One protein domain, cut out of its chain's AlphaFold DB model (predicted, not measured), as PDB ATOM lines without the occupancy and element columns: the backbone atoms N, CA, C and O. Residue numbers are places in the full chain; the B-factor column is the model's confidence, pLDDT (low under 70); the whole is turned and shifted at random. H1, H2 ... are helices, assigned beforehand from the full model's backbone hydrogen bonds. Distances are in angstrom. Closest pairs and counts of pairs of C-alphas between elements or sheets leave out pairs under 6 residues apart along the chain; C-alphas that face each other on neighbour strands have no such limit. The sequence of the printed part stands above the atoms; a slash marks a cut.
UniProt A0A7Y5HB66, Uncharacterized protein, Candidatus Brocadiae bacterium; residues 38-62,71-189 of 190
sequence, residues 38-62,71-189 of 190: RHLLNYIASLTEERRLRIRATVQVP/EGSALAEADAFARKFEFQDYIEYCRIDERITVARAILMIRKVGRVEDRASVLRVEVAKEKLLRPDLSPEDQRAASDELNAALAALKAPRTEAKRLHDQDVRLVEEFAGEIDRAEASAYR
ATOM      1  N   ARG A  38     316.504 214.362 161.356       94.44
ATOM      2  CA  ARG A  38     316.066 215.683 160.886       94.44
ATOM      3  C   ARG A  38     314.625 215.981 161.309       94.44
ATOM      4  O   ARG A  38     314.378 217.059 161.829       94.44
ATOM      5  N   HIS A  39     313.709 215.018 161.155       94.25
ATOM      6  CA  HIS A  39     312.318 215.173 161.604       94.25
ATOM      7  C   HIS A  39     312.240 215.525 163.095       94.25
ATOM      8  O   HIS A  39     311.518 216.447 163.460       94.25
ATOM      9  N   LEU A  40     313.016 214.845 163.946       93.75
ATOM     10  CA  LEU A  40     313.030 215.127 165.384       93.75
ATOM     11  C   LEU A  40     313.613 216.494 165.727       93.75
ATOM     12  O   LEU A  40     313.020 217.206 166.527       93.75
ATOM     13  N   LEU A  41     314.742 216.878 165.129       94.44
ATOM     14  CA  LEU A  41     315.352 218.187 165.389       94.44
ATOM     15  C   LEU A  41     314.413 219.333 164.994       94.44
ATOM     16  O   LEU A  41     314.227 220.275 165.764       94.44
ATOM     17  N   ASN A  42     313.767 219.210 163.836       94.81
ATOM     18  CA  ASN A  42     312.793 220.182 163.354       94.81
ATOM     19  C   ASN A  42     311.545 220.219 164.244       94.81
ATOM     20  O   ASN A  42     311.046 221.295 164.579       94.81
ATOM     21  N   TYR A  43     311.082 219.049 164.695       93.88
ATOM     22  CA  TYR A  43     309.983 218.948 165.649       93.88
ATOM     23  C   TYR A  43     310.337 219.633 166.972       93.88
ATOM     24  O   TYR A  43     309.589 220.501 167.412       93.88
ATOM     25  N   ILE A  44     311.499 219.338 167.560       93.44
ATOM     26  CA  ILE A  44     311.978 219.953 168.806       93.44
ATOM     27  C   ILE A  44     312.061 221.478 168.675       93.44
ATOM     28  O   ILE A  44     311.602 222.193 169.565       93.44
ATOM     29  N   ALA A  45     312.582 221.988 167.555       92.25
ATOM     30  CA  ALA A  45     312.617 223.424 167.293       92.25
ATOM     31  C   ALA A  45     311.203 224.034 167.274       92.25
ATOM     32  O   ALA A  45     310.971 225.084 167.880       92.25
ATOM     33  N   SER A  46     310.241 223.337 166.658       92.19
ATOM     34  CA  SER A  46     308.843 223.775 166.577       92.19
ATOM     35  C   SER A  46     308.125 223.842 167.930       92.19
ATOM     36  O   SER A  46     307.207 224.646 168.095       92.19
ATOM     37  N   LEU A  47     308.558 223.049 168.921       86.31
ATOM     38  CA  LEU A  47     307.950 223.012 170.257       86.31
ATOM     39  C   LEU A  47     308.065 224.350 170.990       86.31
ATOM     40  O   LEU A  47     307.197 224.672 171.793       86.31
ATOM     41  N   THR A  48     309.117 225.116 170.705       80.88
ATOM     42  CA  THR A  48     309.430 226.372 171.404       80.88
ATOM     43  C   THR A  48     308.682 227.595 170.864       80.88
ATOM     44  O   THR A  48     308.809 228.690 171.420       80.88
ATOM     45  N   GLU A  49     307.902 227.420 169.795       82.62
ATOM     46  CA  GLU A  49     307.132 228.484 169.160       82.62
ATOM     47  C   GLU A  49     305.725 228.579 169.771       82.62
ATOM     48  O   GLU A  49     304.899 227.683 169.598       82.62
ATOM     49  N   GLU A  50     305.400 229.707 170.403       68.38
ATOM     50  CA  GLU A  50     304.081 229.968 171.018       68.38
ATOM     51  C   GLU A  50     302.913 229.757 170.038       68.38
ATOM     52  O   GLU A  50     301.835 229.276 170.401       68.38
ATOM     53  N   ARG A  51     303.148 230.048 168.752       71.25
ATOM     54  CA  ARG A  51     302.155 229.908 167.680       71.25
ATOM     55  C   ARG A  51     301.673 228.462 167.488       71.25
ATOM     56  O   ARG A  51     300.556 228.265 167.009       71.25
ATOM     57  N   ARG A  52     302.460 227.462 167.904       72.56
ATOM     58  CA  ARG A  52     302.123 226.031 167.813       72.56
ATOM     59  C   ARG A  52     300.808 225.699 168.521       72.56
ATOM     60  O   ARG A  52     299.978 224.993 167.956       72.56
ATOM     61  N   LEU A  53     300.605 226.203 169.742       66.38
ATOM     62  CA  LEU A  53     299.405 225.901 170.537       66.38
ATOM     63  C   LEU A  53     298.146 226.501 169.909       66.38
ATOM     64  O   LEU A  53     297.111 225.839 169.856       66.38
ATOM     65  N   ARG A  54     298.258 227.722 169.374       69.25
ATOM     66  CA  ARG A  54     297.165 228.389 168.661       69.25
ATOM     67  C   ARG A  54     296.753 227.609 167.416       69.25
ATOM     68  O   ARG A  54     295.575 227.325 167.259       69.25
ATOM     69  N   ILE A  55     297.718 227.226 166.578       69.44
ATOM     70  CA  ILE A  55     297.461 226.460 165.347       69.44
ATOM     71  C   ILE A  55     296.853 225.088 165.672       69.44
ATOM     72  O   ILE A  55     295.897 224.665 165.028       69.44
ATOM     73  N   ARG A  56     297.348 224.413 166.718       67.62
ATOM     74  CA  ARG A  56     296.786 223.136 167.180       67.62
ATOM     75  C   ARG A  56     295.340 223.264 167.669       67.62
ATOM     76  O   ARG A  56     294.565 222.331 167.493       67.62
ATOM     77  N   ALA A  57     294.982 224.388 168.288       63.25
ATOM     78  CA  ALA A  57     293.622 224.638 168.761       63.25
ATOM     79  C   ALA A  57     292.644 224.971 167.621       63.25
ATOM     80  O   ALA A  57     291.457 224.676 167.741       63.25
ATOM     81  N   THR A  58     293.124 225.576 166.528       63.94
ATOM     82  CA  THR A  58     292.283 226.038 165.411       63.94
ATOM     83  C   THR A  58     292.215 225.063 164.239       63.94
ATOM     84  O   THR A  58     291.254 225.108 163.475       63.94
ATOM     85  N   VAL A  59     293.191 224.163 164.093       66.94
ATOM     86  CA  VAL A  59     293.233 223.178 163.005       66.94
ATOM     87  C   VAL A  59     293.026 221.770 163.547       66.94
ATOM     88  O   VAL A  59     293.941 221.146 164.087       66.94
ATOM     89  N   GLN A  60     291.821 221.242 163.344       60.00
ATOM     90  CA  GLN A  60     291.544 219.820 163.512       60.00
ATOM     91  C   GLN A  60     291.882 219.101 162.207       60.00
ATOM     92  O   GLN A  60     291.157 219.215 161.223       60.00
ATOM     93  N   VAL A  61     292.994 218.366 162.183       55.84
ATOM     94  CA  VAL A  61     293.278 217.465 161.060       55.84
ATOM     95  C   VAL A  61     292.333 216.267 161.190       55.84
ATOM     96  O   VAL A  61     292.342 215.613 162.236       55.84
ATOM     97  N   PRO A  62     291.491 215.976 160.184       48.12
ATOM     98  CA  PRO A  62     290.546 214.875 160.270       48.12
ATOM     99  C   PRO A  62     291.303 213.546 160.372       48.12
ATOM    100  O   PRO A  62     292.010 213.132 159.454       48.12
ATOM    101  N   GLU A  71     288.725 225.672 157.839       54.97
ATOM    102  CA  GLU A  71     288.671 226.971 157.156       54.97
ATOM    103  C   GLU A  71     290.018 227.262 156.470       54.97
ATOM    104  O   GLU A  71     291.086 227.142 157.077       54.97
ATOM    105  N   GLY A  72     289.986 227.632 155.185       60.47
ATOM    106  CA  GLY A  72     291.179 227.673 154.326       60.47
ATOM    107  C   GLY A  72     292.304 228.612 154.791       60.47
ATOM    108  O   GLY A  72     293.459 228.389 154.433       60.47
ATOM    109  N   SER A  73     292.011 229.624 155.614       65.25
ATOM    110  CA  SER A  73     293.022 230.509 156.217       65.25
ATOM    111  C   SER A  73     293.785 229.839 157.365       65.25
ATOM    112  O   SER A  73     294.994 230.032 157.485       65.25
ATOM    113  N   ALA A  74     293.111 229.013 158.168       69.94
ATOM    114  CA  ALA A  74     293.714 228.309 159.294       69.94
ATOM    115  C   ALA A  74     294.659 227.198 158.815       69.94
ATOM    116  O   ALA A  74     295.758 227.054 159.349       69.94
ATOM    117  N   LEU A  75     294.281 226.465 157.758       73.88
ATOM    118  CA  LEU A  75     295.160 225.458 157.157       73.88
ATOM    119  C   LEU A  75     296.388 226.093 156.490       73.88
ATOM    120  O   LEU A  75     297.494 225.593 156.657       73.88
ATOM    121  N   ALA A  76     296.226 227.226 155.797       81.06
ATOM    122  CA  ALA A  76     297.351 227.943 155.195       81.06
ATOM    123  C   ALA A  76     298.334 228.486 156.250       81.06
ATOM    124  O   ALA A  76     299.549 228.427 156.052       81.06
ATOM    125  N   GLU A  77     297.832 228.981 157.387       82.81
ATOM    126  CA  GLU A  77     298.677 229.368 158.524       82.81
ATOM    127  C   GLU A  77     299.416 228.155 159.110       82.81
ATOM    128  O   GLU A  77     300.605 228.245 159.430       82.81
ATOM    129  N   ALA A  78     298.735 227.015 159.212       83.06
ATOM    130  CA  ALA A  78     299.313 225.775 159.712       83.06
ATOM    131  C   ALA A  78     300.398 225.214 158.782       83.06
ATOM    132  O   ALA A  78     301.465 224.813 159.252       83.06
ATOM    133  N   ASP A  79     300.185 225.265 157.467       86.75
ATOM    134  CA  ASP A  79     301.185 224.891 156.467       86.75
ATOM    135  C   ASP A  79     302.385 225.839 156.490       86.75
ATOM    136  O   ASP A  79     303.529 225.395 156.395       86.75
ATOM    137  N   ALA A  80     302.157 227.145 156.656       88.38
ATOM    138  CA  ALA A  80     303.241 228.116 156.791       88.38
ATOM    139  C   ALA A  80     304.084 227.852 158.049       88.38
ATOM    140  O   ALA A  80     305.314 227.922 157.998       88.38
ATOM    141  N   PHE A  81     303.438 227.502 159.164       90.75
ATOM    142  CA  PHE A  81     304.123 227.048 160.370       90.75
ATOM    143  C   PHE A  81     304.934 225.776 160.112       90.75
ATOM    144  O   PHE A  81     306.117 225.746 160.431       90.75
ATOM    145  N   ALA A  82     304.341 224.753 159.497       89.88
ATOM    146  CA  ALA A  82     305.025 223.494 159.227       89.88
ATOM    147  C   ALA A  82     306.262 223.710 158.335       89.88
ATOM    148  O   ALA A  82     307.365 223.262 158.655       89.88
ATOM    149  N   ARG A  83     306.123 224.517 157.280       91.06
ATOM    150  CA  ARG A  83     307.225 224.858 156.371       91.06
ATOM    151  C   ARG A  83     308.321 225.697 157.020       91.06
ATOM    152  O   ARG A  83     309.477 225.546 156.631       91.06
ATOM    153  N   LYS A  84     308.010 226.533 158.025       94.31
ATOM    154  CA  LYS A  84     309.027 227.252 158.826       94.31
ATOM    155  C   LYS A  84     310.025 226.280 159.467       94.31
ATOM    156  O   LYS A  84     311.194 226.622 159.608       94.31
ATOM    157  N   PHE A  85     309.568 225.084 159.827       93.19
ATOM    158  CA  PHE A  85     310.381 224.019 160.415       93.19
ATOM    159  C   PHE A  85     310.717 222.917 159.399       93.19
ATOM    160  O   PHE A  85     311.014 221.788 159.770       93.19
ATOM    161  N   GLU A  86     310.684 223.245 158.105       93.25
ATOM    162  CA  GLU A  86     311.051 222.359 156.994       93.25
ATOM    163  C   GLU A  86     310.231 221.059 156.886       93.25
ATOM    164  O   GLU A  86     310.701 220.078 156.304       93.25
ATOM    165  N   PHE A  87     309.003 221.042 157.409       89.69
ATOM    166  CA  PHE A  87     308.014 220.030 157.043       89.69
ATOM    167  C   PHE A  87     307.372 220.401 155.695       89.69
ATOM    168  O   PHE A  87     307.265 221.578 155.339       89.69
ATOM    169  N   GLN A  88     306.937 219.403 154.935       87.81
ATOM    170  CA  GLN A  88     306.244 219.540 153.657       87.81
ATOM    171  C   GLN A  88     304.948 220.352 153.808       87.81
ATOM    172  O   GLN A  88     304.687 221.287 153.038       87.81
ATOM    173  N   ASP A  89     304.154 219.992 154.811       85.44
ATOM    174  CA  ASP A  89     302.860 220.575 155.146       85.44
ATOM    175  C   ASP A  89     302.491 220.258 156.605       85.44
ATOM    176  O   ASP A  89     303.212 219.553 157.325       85.44
ATOM    177  N   TYR A  90     301.370 220.808 157.067       83.62
ATOM    178  CA  TYR A  90     300.899 220.582 158.430       83.62
ATOM    179  C   TYR A  90     300.472 219.131 158.684       83.62
ATOM    180  O   TYR A  90     300.550 218.651 159.816       83.62
ATOM    181  N   ILE A  91     300.075 218.402 157.638       82.56
ATOM    182  CA  ILE A  91     299.715 216.986 157.747       82.56
ATOM    183  C   ILE A  91     300.960 216.167 158.099       82.56
ATOM    184  O   ILE A  91     300.906 215.367 159.032       82.56
ATOM    185  N   GLU A  92     302.091 216.372 157.419       84.94
ATOM    186  CA  GLU A  92     303.364 215.724 157.764       84.94
ATOM    187  C   GLU A  92     303.769 216.027 159.211       84.94
ATOM    188  O   GLU A  92     304.091 215.106 159.967       84.94
ATOM    189  N   TYR A  93     303.685 217.295 159.619       86.00
ATOM    190  CA  TYR A  93     303.962 217.701 160.995       86.00
ATOM    191  C   TYR A  93     303.101 216.923 162.009       86.00
ATOM    192  O   TYR A  93     303.638 216.350 162.960       86.00
ATOM    193  N   CYS A  94     301.784 216.822 161.789       82.50
ATOM    194  CA  CYS A  94     300.882 216.066 162.665       82.50
ATOM    195  C   CYS A  94     301.204 214.566 162.710       82.50
ATOM    196  O   CYS A  94     301.099 213.944 163.764       82.50
ATOM    197  N   ARG A  95     301.633 213.972 161.594       80.88
ATOM    198  CA  ARG A  95     302.036 212.554 161.546       80.88
ATOM    199  C   ARG A  95     303.295 212.293 162.366       80.88
ATOM    200  O   ARG A  95     303.405 211.253 163.015       80.88
ATOM    201  N   ILE A  96     304.242 213.227 162.335       87.62
ATOM    202  CA  ILE A  96     305.463 213.175 163.144       87.62
ATOM    203  C   ILE A  96     305.113 213.346 164.629       87.62
ATOM    204  O   ILE A  96     305.565 212.539 165.441       87.62
ATOM    205  N   ASP A  97     304.252 214.308 164.970       85.50
ATOM    206  CA  ASP A  97     303.726 214.512 166.331       85.50
ATOM    207  C   ASP A  97     303.041 213.243 166.880       85.50
ATOM    208  O   ASP A  97     303.348 212.803 167.992       85.50
ATOM    209  N   GLU A  98     302.176 212.594 166.086       79.94
ATOM    210  CA  GLU A  98     301.495 211.349 166.476       79.94
ATOM    211  C   GLU A  98     302.501 210.210 166.697       79.94
ATOM    212  O   GLU A  98     302.440 209.529 167.722       79.94
ATOM    213  N   ARG A  99     303.481 210.024 165.800       83.94
ATOM    214  CA  ARG A  99     304.517 208.985 165.963       83.94
ATOM    215  C   ARG A  99     305.382 209.202 167.197       83.94
ATOM    216  O   ARG A  99     305.658 208.236 167.906       83.94
ATOM    217  N   ILE A 100     305.788 210.439 167.478       85.38
ATOM    218  CA  ILE A 100     306.560 210.775 168.685       85.38
ATOM    219  C   ILE A 100     305.716 210.517 169.937       85.38
ATOM    220  O   ILE A 100     306.206 209.916 170.893       85.38
ATOM    221  N   THR A 101     304.439 210.900 169.918       80.25
ATOM    222  CA  THR A 101     303.502 210.659 171.026       80.25
ATOM    223  C   THR A 101     303.336 209.162 171.302       80.25
ATOM    224  O   THR A 101     303.485 208.722 172.444       80.25
ATOM    225  N   VAL A 102     303.101 208.357 170.260       76.69
ATOM    226  CA  VAL A 102     302.988 206.894 170.374       76.69
ATOM    227  C   VAL A 102     304.306 206.275 170.851       76.69
ATOM    228  O   VAL A 102     304.293 205.433 171.748       76.69
ATOM    229  N   ALA A 103     305.453 206.711 170.325       80.88
ATOM    230  CA  ALA A 103     306.765 206.243 170.772       80.88
ATOM    231  C   ALA A 103     307.008 206.533 172.260       80.88
ATOM    232  O   ALA A 103     307.451 205.645 172.989       80.88
ATOM    233  N   ARG A 104     306.681 207.743 172.737       76.94
ATOM    234  CA  ARG A 104     306.789 208.112 174.160       76.94
ATOM    235  C   ARG A 104     305.869 207.261 175.031       76.94
ATOM    236  O   ARG A 104     306.311 206.805 176.083       76.94
ATOM    237  N   ALA A 105     304.645 206.979 174.584       70.25
ATOM    238  CA  ALA A 105     303.741 206.065 175.284       70.25
ATOM    239  C   ALA A 105     304.327 204.645 175.374       70.25
ATOM    240  O   ALA A 105     304.351 204.060 176.455       70.25
ATOM    241  N   ILE A 106     304.894 204.118 174.281       73.38
ATOM    242  CA  ILE A 106     305.586 202.818 174.270       73.38
ATOM    243  C   ILE A 106     306.785 202.823 175.225       73.38
ATOM    244  O   ILE A 106     306.952 201.880 175.996       73.38
ATOM    245  N   LEU A 107     307.614 203.869 175.217       73.94
ATOM    246  CA  LEU A 107     308.760 203.995 176.121       73.94
ATOM    247  C   LEU A 107     308.325 204.104 177.583       73.94
ATOM    248  O   LEU A 107     308.951 203.492 178.443       73.94
ATOM    249  N   MET A 108     307.240 204.822 177.874       65.81
ATOM    250  CA  MET A 108     306.649 204.883 179.209       65.81
ATOM    251  C   MET A 108     306.140 203.505 179.645       65.81
ATOM    252  O   MET A 108     306.445 203.071 180.754       65.81
ATOM    253  N   ILE A 109     305.447 202.776 178.765       62.50
ATOM    254  CA  ILE A 109     305.009 201.396 179.015       62.50
ATOM    255  C   ILE A 109     306.217 200.479 179.263       62.50
ATOM    256  O   ILE A 109     306.184 199.695 180.208       62.50
ATOM    257  N   ARG A 110     307.302 200.601 178.483       65.62
ATOM    258  CA  ARG A 110     308.545 199.817 178.641       65.62
ATOM    259  C   ARG A 110     309.291 200.156 179.942       65.62
ATOM    260  O   ARG A 110     309.715 199.241 180.638       65.62
ATOM    261  N   LYS A 111     309.421 201.443 180.295       62.19
ATOM    262  CA  LYS A 111     310.145 201.929 181.493       62.19
ATOM    263  C   LYS A 111     309.386 201.686 182.798       62.19
ATOM    264  O   LYS A 111     309.995 201.341 183.803       62.19
ATOM    265  N   VAL A 112     308.062 201.851 182.793       49.62
ATOM    266  CA  VAL A 112     307.194 201.575 183.954       49.62
ATOM    267  C   VAL A 112     306.828 200.085 184.021       49.62
ATOM    268  O   VAL A 112     306.355 199.598 185.046       49.62
ATOM    269  N   GLY A 113     307.024 199.349 182.924       45.19
ATOM    270  CA  GLY A 113     306.713 197.929 182.763       45.19
ATOM    271  C   GLY A 113     305.232 197.561 182.903       45.19
ATOM    272  O   GLY A 113     304.907 196.389 182.761       45.19
ATOM    273  N   ARG A 114     304.346 198.497 183.287       48.22
ATOM    274  CA  ARG A 114     303.031 198.194 183.880       48.22
ATOM    275  C   ARG A 114     302.100 199.419 183.940       48.22
ATOM    276  O   ARG A 114     301.854 199.932 185.025       48.22
ATOM    277  N   VAL A 115     301.548 199.920 182.836       44.50
ATOM    278  CA  VAL A 115     300.397 200.858 182.942       44.50
ATOM    279  C   VAL A 115     299.095 200.124 182.632       44.50
ATOM    280  O   VAL A 115     298.202 200.089 183.476       44.50
ATOM    281  N   GLU A 116     299.044 199.396 181.518       47.03
ATOM    282  CA  GLU A 116     297.912 198.511 181.198       47.03
ATOM    283  C   GLU A 116     297.872 197.272 182.108       47.03
ATOM    284  O   GLU A 116     296.797 196.863 182.556       47.03
ATOM    285  N   ASP A 117     299.042 196.754 182.502       52.94
ATOM    286  CA  ASP A 117     299.125 195.690 183.504       52.94
ATOM    287  C   ASP A 117     298.824 196.216 184.908       52.94
ATOM    288  O   ASP A 117     298.241 195.484 185.683       52.94
ATOM    289  N   ARG A 118     299.131 197.471 185.276       49.53
ATOM    290  CA  ARG A 118     298.859 197.942 186.648       49.53
ATOM    291  C   ARG A 118     297.379 198.169 186.893       49.53
ATOM    292  O   ARG A 118     296.914 197.751 187.937       49.53
ATOM    293  N   ALA A 119     296.627 198.752 185.958       57.06
ATOM    294  CA  ALA A 119     295.172 198.862 186.106       57.06
ATOM    295  C   ALA A 119     294.498 197.478 186.144       57.06
ATOM    296  O   ALA A 119     293.595 197.249 186.948       57.06
ATOM    297  N   SER A 120     294.967 196.541 185.319       57.38
ATOM    298  CA  SER A 120     294.444 195.171 185.269       57.38
ATOM    299  C   SER A 120     294.852 194.341 186.496       57.38
ATOM    300  O   SER A 120     294.021 193.632 187.053       57.38
ATOM    301  N   VAL A 121     296.089 194.485 186.982       58.22
ATOM    302  CA  VAL A 121     296.588 193.892 188.236       58.22
ATOM    303  C   VAL A 121     295.855 194.485 189.435       58.22
ATOM    304  O   VAL A 121     295.423 193.722 190.287       58.22
ATOM    305  N   LEU A 122     295.608 195.799 189.467       66.75
ATOM    306  CA  LEU A 122     294.829 196.435 190.533       66.75
ATOM    307  C   LEU A 122     293.383 195.920 190.544       66.75
ATOM    308  O   LEU A 122     292.837 195.663 191.607       66.75
ATOM    309  N   ARG A 123     292.758 195.718 189.372       66.25
ATOM    310  CA  ARG A 123     291.428 195.086 189.281       66.25
ATOM    311  C   ARG A 123     291.444 193.648 189.797       66.25
ATOM    312  O   ARG A 123     290.518 193.256 190.497       66.25
ATOM    313  N   VAL A 124     292.496 192.880 189.504       70.25
ATOM    314  CA  VAL A 124     292.689 191.529 190.060       70.25
ATOM    315  C   VAL A 124     292.857 191.572 191.582       70.25
ATOM    316  O   VAL A 124     292.260 190.753 192.275       70.25
ATOM    317  N   GLU A 125     293.650 192.503 192.109       71.44
ATOM    318  CA  GLU A 125     293.869 192.679 193.551       71.44
ATOM    319  C   GLU A 125     292.573 193.080 194.266       71.44
ATOM    320  O   GLU A 125     292.172 192.407 195.211       71.44
ATOM    321  N   VAL A 126     291.848 194.074 193.750       72.81
ATOM    322  CA  VAL A 126     290.565 194.534 194.308       72.81
ATOM    323  C   VAL A 126     289.492 193.442 194.246       72.81
ATOM    324  O   VAL A 126     288.755 193.252 195.212       72.81
ATOM    325  N   ALA A 127     289.391 192.695 193.143       72.06
ATOM    326  CA  ALA A 127     288.424 191.601 193.030       72.06
ATOM    327  C   ALA A 127     288.752 190.444 193.994       72.06
ATOM    328  O   ALA A 127     287.848 189.885 194.617       72.06
ATOM    329  N   LYS A 128     290.042 190.129 194.192       73.06
ATOM    330  CA  LYS A 128     290.488 189.174 195.221       73.06
ATOM    331  C   LYS A 128     290.154 189.660 196.628       73.06
ATOM    332  O   LYS A 128     289.621 188.885 197.410       73.06
ATOM    333  N   GLU A 129     290.426 190.922 196.946       78.62
ATOM    334  CA  GLU A 129     290.100 191.506 198.254       78.62
ATOM    335  C   GLU A 129     288.597 191.510 198.536       78.62
ATOM    336  O   GLU A 129     288.191 191.214 199.659       78.62
ATOM    337  N   LYS A 130     287.760 191.794 197.529       75.75
ATOM    338  CA  LYS A 130     286.303 191.664 197.656       75.75
ATOM    339  C   LYS A 130     285.931 190.234 198.038       75.75
ATOM    340  O   LYS A 130     285.260 190.067 199.044       75.75
ATOM    341  N   LEU A 131     286.420 189.228 197.308       77.56
ATOM    342  CA  LEU A 131     286.129 187.804 197.549       77.56
ATOM    343  C   LEU A 131     286.617 187.270 198.906       77.56
ATOM    344  O   LEU A 131     286.143 186.226 199.347       77.56
ATOM    345  N   LEU A 132     287.548 187.964 199.562       82.88
ATOM    346  CA  LEU A 132     288.022 187.628 200.907       82.88
ATOM    347  C   LEU A 132     287.115 188.172 202.022       82.88
ATOM    348  O   LEU A 132     287.345 187.855 203.189       82.88
ATOM    349  N   ARG A 133     286.099 188.984 201.696       82.62
ATOM    350  CA  ARG A 133     285.153 189.500 202.690       82.62
ATOM    351  C   ARG A 133     284.235 188.370 203.180       82.62
ATOM    352  O   ARG A 133     283.565 187.750 202.354       82.62
ATOM    353  N   PRO A 134     284.193 188.095 204.496       69.00
ATOM    354  CA  PRO A 134     283.462 186.955 205.062       69.00
ATOM    355  C   PRO A 134     281.929 187.070 204.967       69.00
ATOM    356  O   PRO A 134     281.224 186.097 205.216       69.00
ATOM    357  N   ASP A 135     281.420 188.243 204.607       86.19
ATOM    358  CA  ASP A 135     280.026 188.680 204.685       86.19
ATOM    359  C   ASP A 135     279.423 189.053 203.311       86.19
ATOM    360  O   ASP A 135     278.414 189.749 203.220       86.19
ATOM    361  N   LEU A 136     280.017 188.558 202.222       77.25
ATOM    362  CA  LEU A 136     279.460 188.689 200.872       77.25
ATOM    363  C   LEU A 136     278.179 187.869 200.693       77.25
ATOM    364  O   LEU A 136     278.127 186.682 201.023       77.25
ATOM    365  N   SER A 137     277.168 188.477 200.071       87.88
ATOM    366  CA  SER A 137     275.995 187.736 199.614       87.88
ATOM    367  C   SER A 137     276.368 186.764 198.476       87.88
ATOM    368  O   SER A 137     277.347 186.993 197.757       87.88
ATOM    369  N   PRO A 138     275.587 185.691 198.247       86.56
ATOM    370  CA  PRO A 138     275.835 184.766 197.138       86.56
ATOM    371  C   PRO A 138     275.832 185.428 195.749       86.56
ATOM    372  O   PRO A 138     276.523 184.957 194.845       86.56
ATOM    373  N   GLU A 139     275.067 186.508 195.564       85.56
ATOM    374  CA  GLU A 139     275.053 187.283 194.316       85.56
ATOM    375  C   GLU A 139     276.320 188.132 194.167       85.56
ATOM    376  O   GLU A 139     276.960 188.096 193.113       85.56
ATOM    377  N   ASP A 140     276.753 188.805 195.235       82.06
ATOM    378  CA  ASP A 140     277.973 189.621 195.218       82.06
ATOM    379  C   ASP A 140     279.234 188.768 195.053       82.06
ATOM    380  O   ASP A 140     280.194 189.171 194.391       82.06
ATOM    381  N   GLN A 141     279.232 187.557 195.612       80.69
ATOM    382  CA  GLN A 141     280.328 186.608 195.455       80.69
ATOM    383  C   GLN A 141     280.464 186.135 193.999       80.69
ATOM    384  O   GLN A 141     281.582 186.013 193.494       80.69
ATOM    385  N   ARG A 142     279.343 185.916 193.295       83.69
ATOM    386  CA  ARG A 142     279.352 185.606 191.855       83.69
ATOM    387  C   ARG A 142     279.845 186.793 191.037       83.69
ATOM    388  O   ARG A 142     280.770 186.623 190.250       83.69
ATOM    389  N   ALA A 143     279.317 187.990 191.292       81.81
ATOM    390  CA  ALA A 143     279.734 189.205 190.595       81.81
ATOM    391  C   ALA A 143     281.242 189.488 190.754       81.81
ATOM    392  O   ALA A 143     281.923 189.788 189.774       81.81
ATOM    393  N   ALA A 144     281.793 189.334 191.964       78.81
ATOM    394  CA  ALA A 144     283.222 189.518 192.216       78.81
ATOM    395  C   ALA A 144     284.095 188.420 191.572       78.81
ATOM    396  O   ALA A 144     285.207 188.698 191.117       78.81
ATOM    397  N   SER A 145     283.595 187.182 191.491       80.75
ATOM    398  CA  SER A 145     284.260 186.078 190.783       80.75
ATOM    399  C   SER A 145     284.290 186.307 189.268       80.75
ATOM    400  O   SER A 145     285.325 186.110 188.627       80.75
ATOM    401  N   ASP A 146     283.192 186.797 188.691       83.00
ATOM    402  CA  ASP A 146     283.104 187.138 187.270       83.00
ATOM    403  C   ASP A 146     284.014 188.327 186.922       83.00
ATOM    404  O   ASP A 146     284.730 188.284 185.918       83.00
ATOM    405  N   GLU A 147     284.076 189.344 187.790       76.81
ATOM    406  CA  GLU A 147     285.006 190.477 187.677       76.81
ATOM    407  C   GLU A 147     286.472 190.002 187.700       76.81
ATOM    408  O   GLU A 147     287.280 190.414 186.859       76.81
ATOM    409  N   LEU A 148     286.810 189.075 188.605       79.69
ATOM    410  CA  LEU A 148     288.142 188.474 188.686       79.69
ATOM    411  C   LEU A 148     288.483 187.671 187.422       79.69
ATOM    412  O   LEU A 148     289.576 187.823 186.868       79.69
ATOM    413  N   ASN A 149     287.563 186.834 186.944       77.38
ATOM    414  CA  ASN A 149     287.766 186.017 185.749       77.38
ATOM    415  C   ASN A 149     287.918 186.877 184.488       77.38
ATOM    416  O   ASN A 149     288.807 186.611 183.675       77.38
ATOM    417  N   ALA A 150     287.128 187.945 184.352       75.69
ATOM    418  CA  ALA A 150     287.250 188.905 183.258       75.69
ATOM    419  C   ALA A 150     288.597 189.647 183.292       75.69
ATOM    420  O   ALA A 150     289.254 189.790 182.257       75.69
ATOM    421  N   ALA A 151     289.057 190.062 184.476       67.44
ATOM    422  CA  ALA A 151     290.356 190.715 184.640       67.44
ATOM    423  C   ALA A 151     291.529 189.768 184.315       67.44
ATOM    424  O   ALA A 151     292.482 190.160 183.636       67.44
ATOM    425  N   LEU A 152     291.446 188.500 184.730       70.50
ATOM    426  CA  LEU A 152     292.438 187.473 184.393       70.50
ATOM    427  C   LEU A 152     292.428 187.116 182.901       70.50
ATOM    428  O   LEU A 152     293.490 186.863 182.332       70.50
ATOM    429  N   ALA A 153     291.260 187.103 182.257       70.31
ATOM    430  CA  ALA A 153     291.141 186.894 180.818       70.31
ATOM    431  C   ALA A 153     291.741 188.065 180.025       70.31
ATOM    432  O   ALA A 153     292.459 187.826 179.061       70.31
ATOM    433  N   ALA A 154     291.539 189.311 180.466       64.06
ATOM    434  CA  ALA A 154     292.144 190.493 179.848       64.06
ATOM    435  C   ALA A 154     293.683 190.486 179.928       64.06
ATOM    436  O   ALA A 154     294.348 190.873 178.972       64.06
ATOM    437  N   LEU A 155     294.252 189.978 181.029       62.00
ATOM    438  CA  LEU A 155     295.702 189.779 181.172       62.00
ATOM    439  C   LEU A 155     296.253 188.660 180.270       62.00
ATOM    440  O   LEU A 155     297.428 188.685 179.911       62.00
ATOM    441  N   LYS A 156     295.423 187.667 179.933       56.34
ATOM    442  CA  LYS A 156     295.797 186.504 179.109       56.34
ATOM    443  C   LYS A 156     295.461 186.668 177.627       56.34
ATOM    444  O   LYS A 156     295.967 185.896 176.815       56.34
ATOM    445  N   ALA A 157     294.598 187.617 177.272       52.62
ATOM    446  CA  ALA A 157     294.206 187.852 175.894       52.62
ATOM    447  C   ALA A 157     295.442 188.258 175.072       52.62
ATOM    448  O   ALA A 157     296.230 189.095 175.531       52.62
ATOM    449  N   PRO A 158     295.641 187.693 173.865       45.06
ATOM    450  CA  PRO A 158     296.668 188.178 172.959       45.06
ATOM    451  C   PRO A 158     296.388 189.658 172.711       45.06
ATOM    452  O   PRO A 158     295.345 190.016 172.166       45.06
ATOM    453  N   ARG A 159     297.300 190.510 173.191       55.31
ATOM    454  CA  ARG A 159     297.211 191.965 173.052       55.31
ATOM    455  C   ARG A 159     296.988 192.252 171.573       55.31
ATOM    456  O   ARG A 159     297.862 191.941 170.760       55.31
ATOM    457  N   THR A 160     295.815 192.772 171.222       44.38
ATOM    458  CA  THR A 160     295.522 193.216 169.861       44.38
ATOM    459  C   THR A 160     296.670 194.115 169.429       44.38
ATOM    460  O   THR A 160     297.095 194.981 170.193       44.38
ATOM    461  N   GLU A 161     297.222 193.868 168.242       46.16
ATOM    462  CA  GLU A 161     298.334 194.609 167.637       46.16
ATOM    463  C   GLU A 161     297.925 196.050 167.285       46.16
ATOM    464  O   GLU A 161     298.048 196.500 166.149       46.16
ATOM    465  N   ALA A 162     297.386 196.795 168.249       45.12
ATOM    466  CA  ALA A 162     297.040 198.192 168.108       45.12
ATOM    467  C   ALA A 162     298.337 198.969 167.850       45.12
ATOM    468  O   ALA A 162     299.108 199.240 168.765       45.12
ATOM    469  N   LYS A 163     298.590 199.249 166.564       52.75
ATOM    470  CA  LYS A 163     299.665 200.094 166.028       52.75
ATOM    471  C   LYS A 163     301.019 199.852 166.712       52.75
ATOM    472  O   LYS A 163     301.522 200.709 167.439       52.75
ATOM    473  N   ARG A 164     301.658 198.704 166.447       62.59
ATOM    474  CA  ARG A 164     303.088 198.557 166.764       62.59
ATOM    475  C   ARG A 164     303.867 199.557 165.913       62.59
ATOM    476  O   ARG A 164     304.031 199.355 164.714       62.59
ATOM    477  N   LEU A 165     304.298 200.652 166.533       69.56
ATOM    478  CA  LEU A 165     305.234 201.580 165.921       69.56
ATOM    479  C   LEU A 165     306.549 200.846 165.651       69.56
ATOM    480  O   LEU A 165     307.022 200.084 166.496       69.56
ATOM    481  N   HIS A 166     307.136 201.081 164.484       81.50
ATOM    482  CA  HIS A 166     308.414 200.492 164.112       81.50
ATOM    483  C   HIS A 166     309.509 200.813 165.152       81.50
ATOM    484  O   HIS A 166     309.691 201.965 165.551       81.50
ATOM    485  N   ASP A 167     310.294 199.812 165.569       81.69
ATOM    486  CA  ASP A 167     311.268 199.949 166.669       81.69
ATOM    487  C   ASP A 167     312.360 201.000 166.413       81.69
ATOM    488  O   ASP A 167     312.964 201.522 167.350       81.69
ATOM    489  N   GLN A 168     312.651 201.314 165.148       87.50
ATOM    490  CA  GLN A 168     313.568 202.406 164.810       87.50
ATOM    491  C   GLN A 168     313.019 203.768 165.242       87.50
ATOM    492  O   GLN A 168     313.772 204.558 165.804       87.50
ATOM    493  N   ASP A 169     311.726 204.025 165.023       89.25
ATOM    494  CA  ASP A 169     311.090 205.282 165.423       89.25
ATOM    495  C   ASP A 169     311.108 205.401 166.957       89.25
ATOM    496  O   ASP A 169     311.448 206.452 167.493       89.25
ATOM    497  N   VAL A 170     310.837 204.296 167.667       87.38
ATOM    498  CA  VAL A 170     310.884 204.242 169.140       87.38
ATOM    499  C   VAL A 170     312.288 204.537 169.673       87.38
ATOM    500  O   VAL A 170     312.434 205.365 170.570       87.38
ATOM    501  N   ARG A 171     313.326 203.898 169.114       89.50
ATOM    502  CA  ARG A 171     314.728 204.126 169.517       89.50
ATOM    503  C   ARG A 171     315.174 205.560 169.267       89.50
ATOM    504  O   ARG A 171     315.848 206.144 170.106       89.50
ATOM    505  N   LEU A 172     314.781 206.125 168.131       93.38
ATOM    506  CA  LEU A 172     315.140 207.493 167.790       93.38
ATOM    507  C   LEU A 172     314.456 208.497 168.734       93.38
ATOM    508  O   LEU A 172     315.077 209.457 169.168       93.38
ATOM    509  N   VAL A 173     313.199 208.263 169.116       91.19
ATOM    510  CA  VAL A 173     312.518 209.096 170.123       91.19
ATOM    511  C   VAL A 173     313.149 208.938 171.508       91.19
ATOM    512  O   VAL A 173     313.240 209.917 172.244       91.19
ATOM    513  N   GLU A 174     313.614 207.740 171.866       92.94
ATOM    514  CA  GLU A 174     314.339 207.515 173.120       92.94
ATOM    515  C   GLU A 174     315.657 208.295 173.180       92.94
ATOM    516  O   GLU A 174     315.937 208.912 174.208       92.94
ATOM    517  N   GLU A 175     316.420 208.319 172.081       95.31
ATOM    518  CA  GLU A 175     317.670 209.084 171.955       95.31
ATOM    519  C   GLU A 175     317.459 210.578 172.249       95.31
ATOM    520  O   GLU A 175     318.294 211.190 172.909       95.31
ATOM    521  N   PHE A 176     316.327 211.141 171.812       94.81
ATOM    522  CA  PHE A 176     316.006 212.571 171.915       94.81
ATOM    523  C   PHE A 176     315.035 212.931 173.051       94.81
ATOM    524  O   PHE A 176     314.555 214.067 173.125       94.81
ATOM    525  N   ALA A 177     314.695 211.984 173.932       89.38
ATOM    526  CA  ALA A 177     313.656 212.187 174.945       89.38
ATOM    527  C   ALA A 177     313.942 213.408 175.838       89.38
ATOM    528  O   ALA A 177     313.047 214.208 176.105       89.38
ATOM    529  N   GLY A 178     315.206 213.601 176.235       88.94
ATOM    530  CA  GLY A 178     315.614 214.734 177.066       88.94
ATOM    531  C   GLY A 178     315.508 216.089 176.356       88.94
ATOM    532  O   GLY A 178     315.132 217.082 176.981       88.94
ATOM    533  N   GLU A 179     315.825 216.169 175.062       92.38
ATOM    534  CA  GLU A 179     315.649 217.388 174.266       92.38
ATOM    535  C   GLU A 179     314.173 217.734 174.066       92.38
ATOM    536  O   GLU A 179     313.812 218.906 174.190       92.38
ATOM    537  N   ILE A 180     313.332 216.728 173.802       88.62
ATOM    538  CA  ILE A 180     311.880 216.898 173.666       88.62
ATOM    539  C   ILE A 180     311.307 217.459 174.972       88.62
ATOM    540  O   ILE A 180     310.684 218.519 174.952       88.62
ATOM    541  N   ASP A 181     311.588 216.816 176.109       86.69
ATOM    542  CA  ASP A 181     311.065 217.228 177.418       86.69
ATOM    543  C   ASP A 181     311.490 218.667 177.780       86.69
ATOM    544  O   ASP A 181     310.685 219.466 178.267       86.69
ATOM    545  N   ARG A 182     312.749 219.041 177.502       86.75
ATOM    546  CA  ARG A 182     313.249 220.410 177.738       86.75
ATOM    547  C   ARG A 182     312.553 221.449 176.861       86.75
ATOM    548  O   ARG A 182     312.258 222.549 177.340       86.75
ATOM    549  N   ALA A 183     312.315 221.130 175.592       87.12
ATOM    550  CA  ALA A 183     311.654 222.038 174.663       87.12
ATOM    551  C   ALA A 183     310.168 222.223 175.013       87.12
ATOM    552  O   ALA A 183     309.694 223.359 175.025       87.12
ATOM    553  N   GLU A 184     309.469 221.150 175.401       81.75
ATOM    554  CA  GLU A 184     308.092 221.224 175.914       81.75
ATOM    555  C   GLU A 184     308.019 222.089 177.178       81.75
ATOM    556  O   GLU A 184     307.239 223.036 177.230       81.75
ATOM    557  N   ALA A 185     308.877 221.837 178.173       81.25
ATOM    558  CA  ALA A 185     308.879 222.597 179.424       81.25
ATOM    559  C   ALA A 185     309.176 224.095 179.223       81.25
ATOM    560  O   ALA A 185     308.653 224.934 179.957       81.25
ATOM    561  N   SER A 186     310.005 224.438 178.235       76.00
ATOM    562  CA  SER A 186     310.341 225.830 177.908       76.00
ATOM    563  C   SER A 186     309.178 226.578 177.254       76.00
ATOM    564  O   SER A 186     309.060 227.787 177.437       76.00
ATOM    565  N   ALA A 187     308.311 225.872 176.523       69.12
ATOM    566  CA  ALA A 187     307.137 226.457 175.880       69.12
ATOM    567  C   ALA A 187     306.056 226.890 176.888       69.12
ATOM    568  O   ALA A 187     305.347 227.849 176.628       69.12
ATOM    569  N   TYR A 188     305.957 226.222 178.044       59.19
ATOM    570  CA  TYR A 188     304.968 226.531 179.091       59.19
ATOM    571  C   TYR A 188     305.408 227.618 180.088       59.19
ATOM    572  O   TYR A 188     304.646 227.966 180.986       59.19
ATOM    573  N   ARG A 189     306.648 228.112 179.987       58.09
ATOM    574  CA  ARG A 189     307.196 229.154 180.878       58.09
ATOM    575  C   ARG A 189     307.177 230.559 180.268       58.09
ATOM    576  O   ARG A 189     307.619 231.490 180.938       58.09
TER     577      ARG A 189
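What this domain is: This is residues 38 to 62 and 71 to 189 of the 190 residues of an uncharacterized protein of Candidatus Brocadiae bacterium (UniProt A0A7Y5HB66). A long arm, the helical hairpin of H5 and H6, reaches away from a loose head of helices, in which H1, H3 and H7 pack on the long helix H4, H2 packs on H3, and H8 packs on H1. H4 runs from the head toward the arm, and the chain returns from H6 to H7 along a stretch in which residues 156 to 162 stand free. The printed part has 144 residues with eight named helices, H1 to H8 in order, and no named strand; its class is all helix. It is only just extended, close to loose, with a radius of gyration of the C-alphas of 22.0 A, and it spans 66 by 35 by 32 A.

How they stand to each other: H1, residues 38 to 47, touches H8, residues 177 to 187, at a shallow tilt of 28 degrees, the same way; their closest C-alphas, of Ile 44 and Ile 180, are 5.7 A apart. H2, residues 51 to 58, touches H3, residues 72 to 84, at a shallow tilt of 29 degrees, opposite ways; the closest C-alphas, of Ile 55 and Ala 78, are 6.0 A apart. The hub is H4, residues 90 to 112. With residues 90 to 93 alone it touches H3, the closest C-alphas being those of Asp 79 and Tyr 90, 4.7 A apart. With residues 93 to 97 alone it touches H1, about perpendicular at 88 degrees; the closest C-alphas, of His 39 and Ile 96, are 7.3 A apart. With residues 99 to 107 alone it touches H7, residues 167 to 175, about perpendicular at 81 degrees; the closest C-alphas, of Ala 103 and Val 170, are 4.9 A apart. H5, residues 116 to 131, and H6, residues 138 to 156, form a hairpin at a shallow tilt of 23 degrees, opposite ways; the closest C-alphas, of Ala 127 and Leu 148, are 5.4 A apart. H5 and H6 are apart from H1, H2, H3, H7 and H8. In all eight helices every O i to N i+4 pair is within hydrogen-bond range.

Where its parts are: H1 begins at C-alpha 38, (316.066, 215.683, 160.886). H3 is 18.4 A long, H4 32.4 A, H5 22.8 A and H6 27.0 A, from first to last C-alpha. H6 begins at C-alpha 138, (275.835, 184.766, 197.138), and H8 ends at C-alpha 187, (307.137, 226.457, 175.880).

The domain as a whole: The two C-alphas farthest apart, of Lys 84 and Asp 135, are 66.6 A apart. Residues 63 to 70 are not printed, and C-alphas 62 and 71 are 12.6 A apart across this cut. Of the links that are printed whole, none is long. The mean pLDDT of the printed part is 75.5; 48 residues are under 70, among them residues 53 to 62, 108 to 123 and 154 to 165.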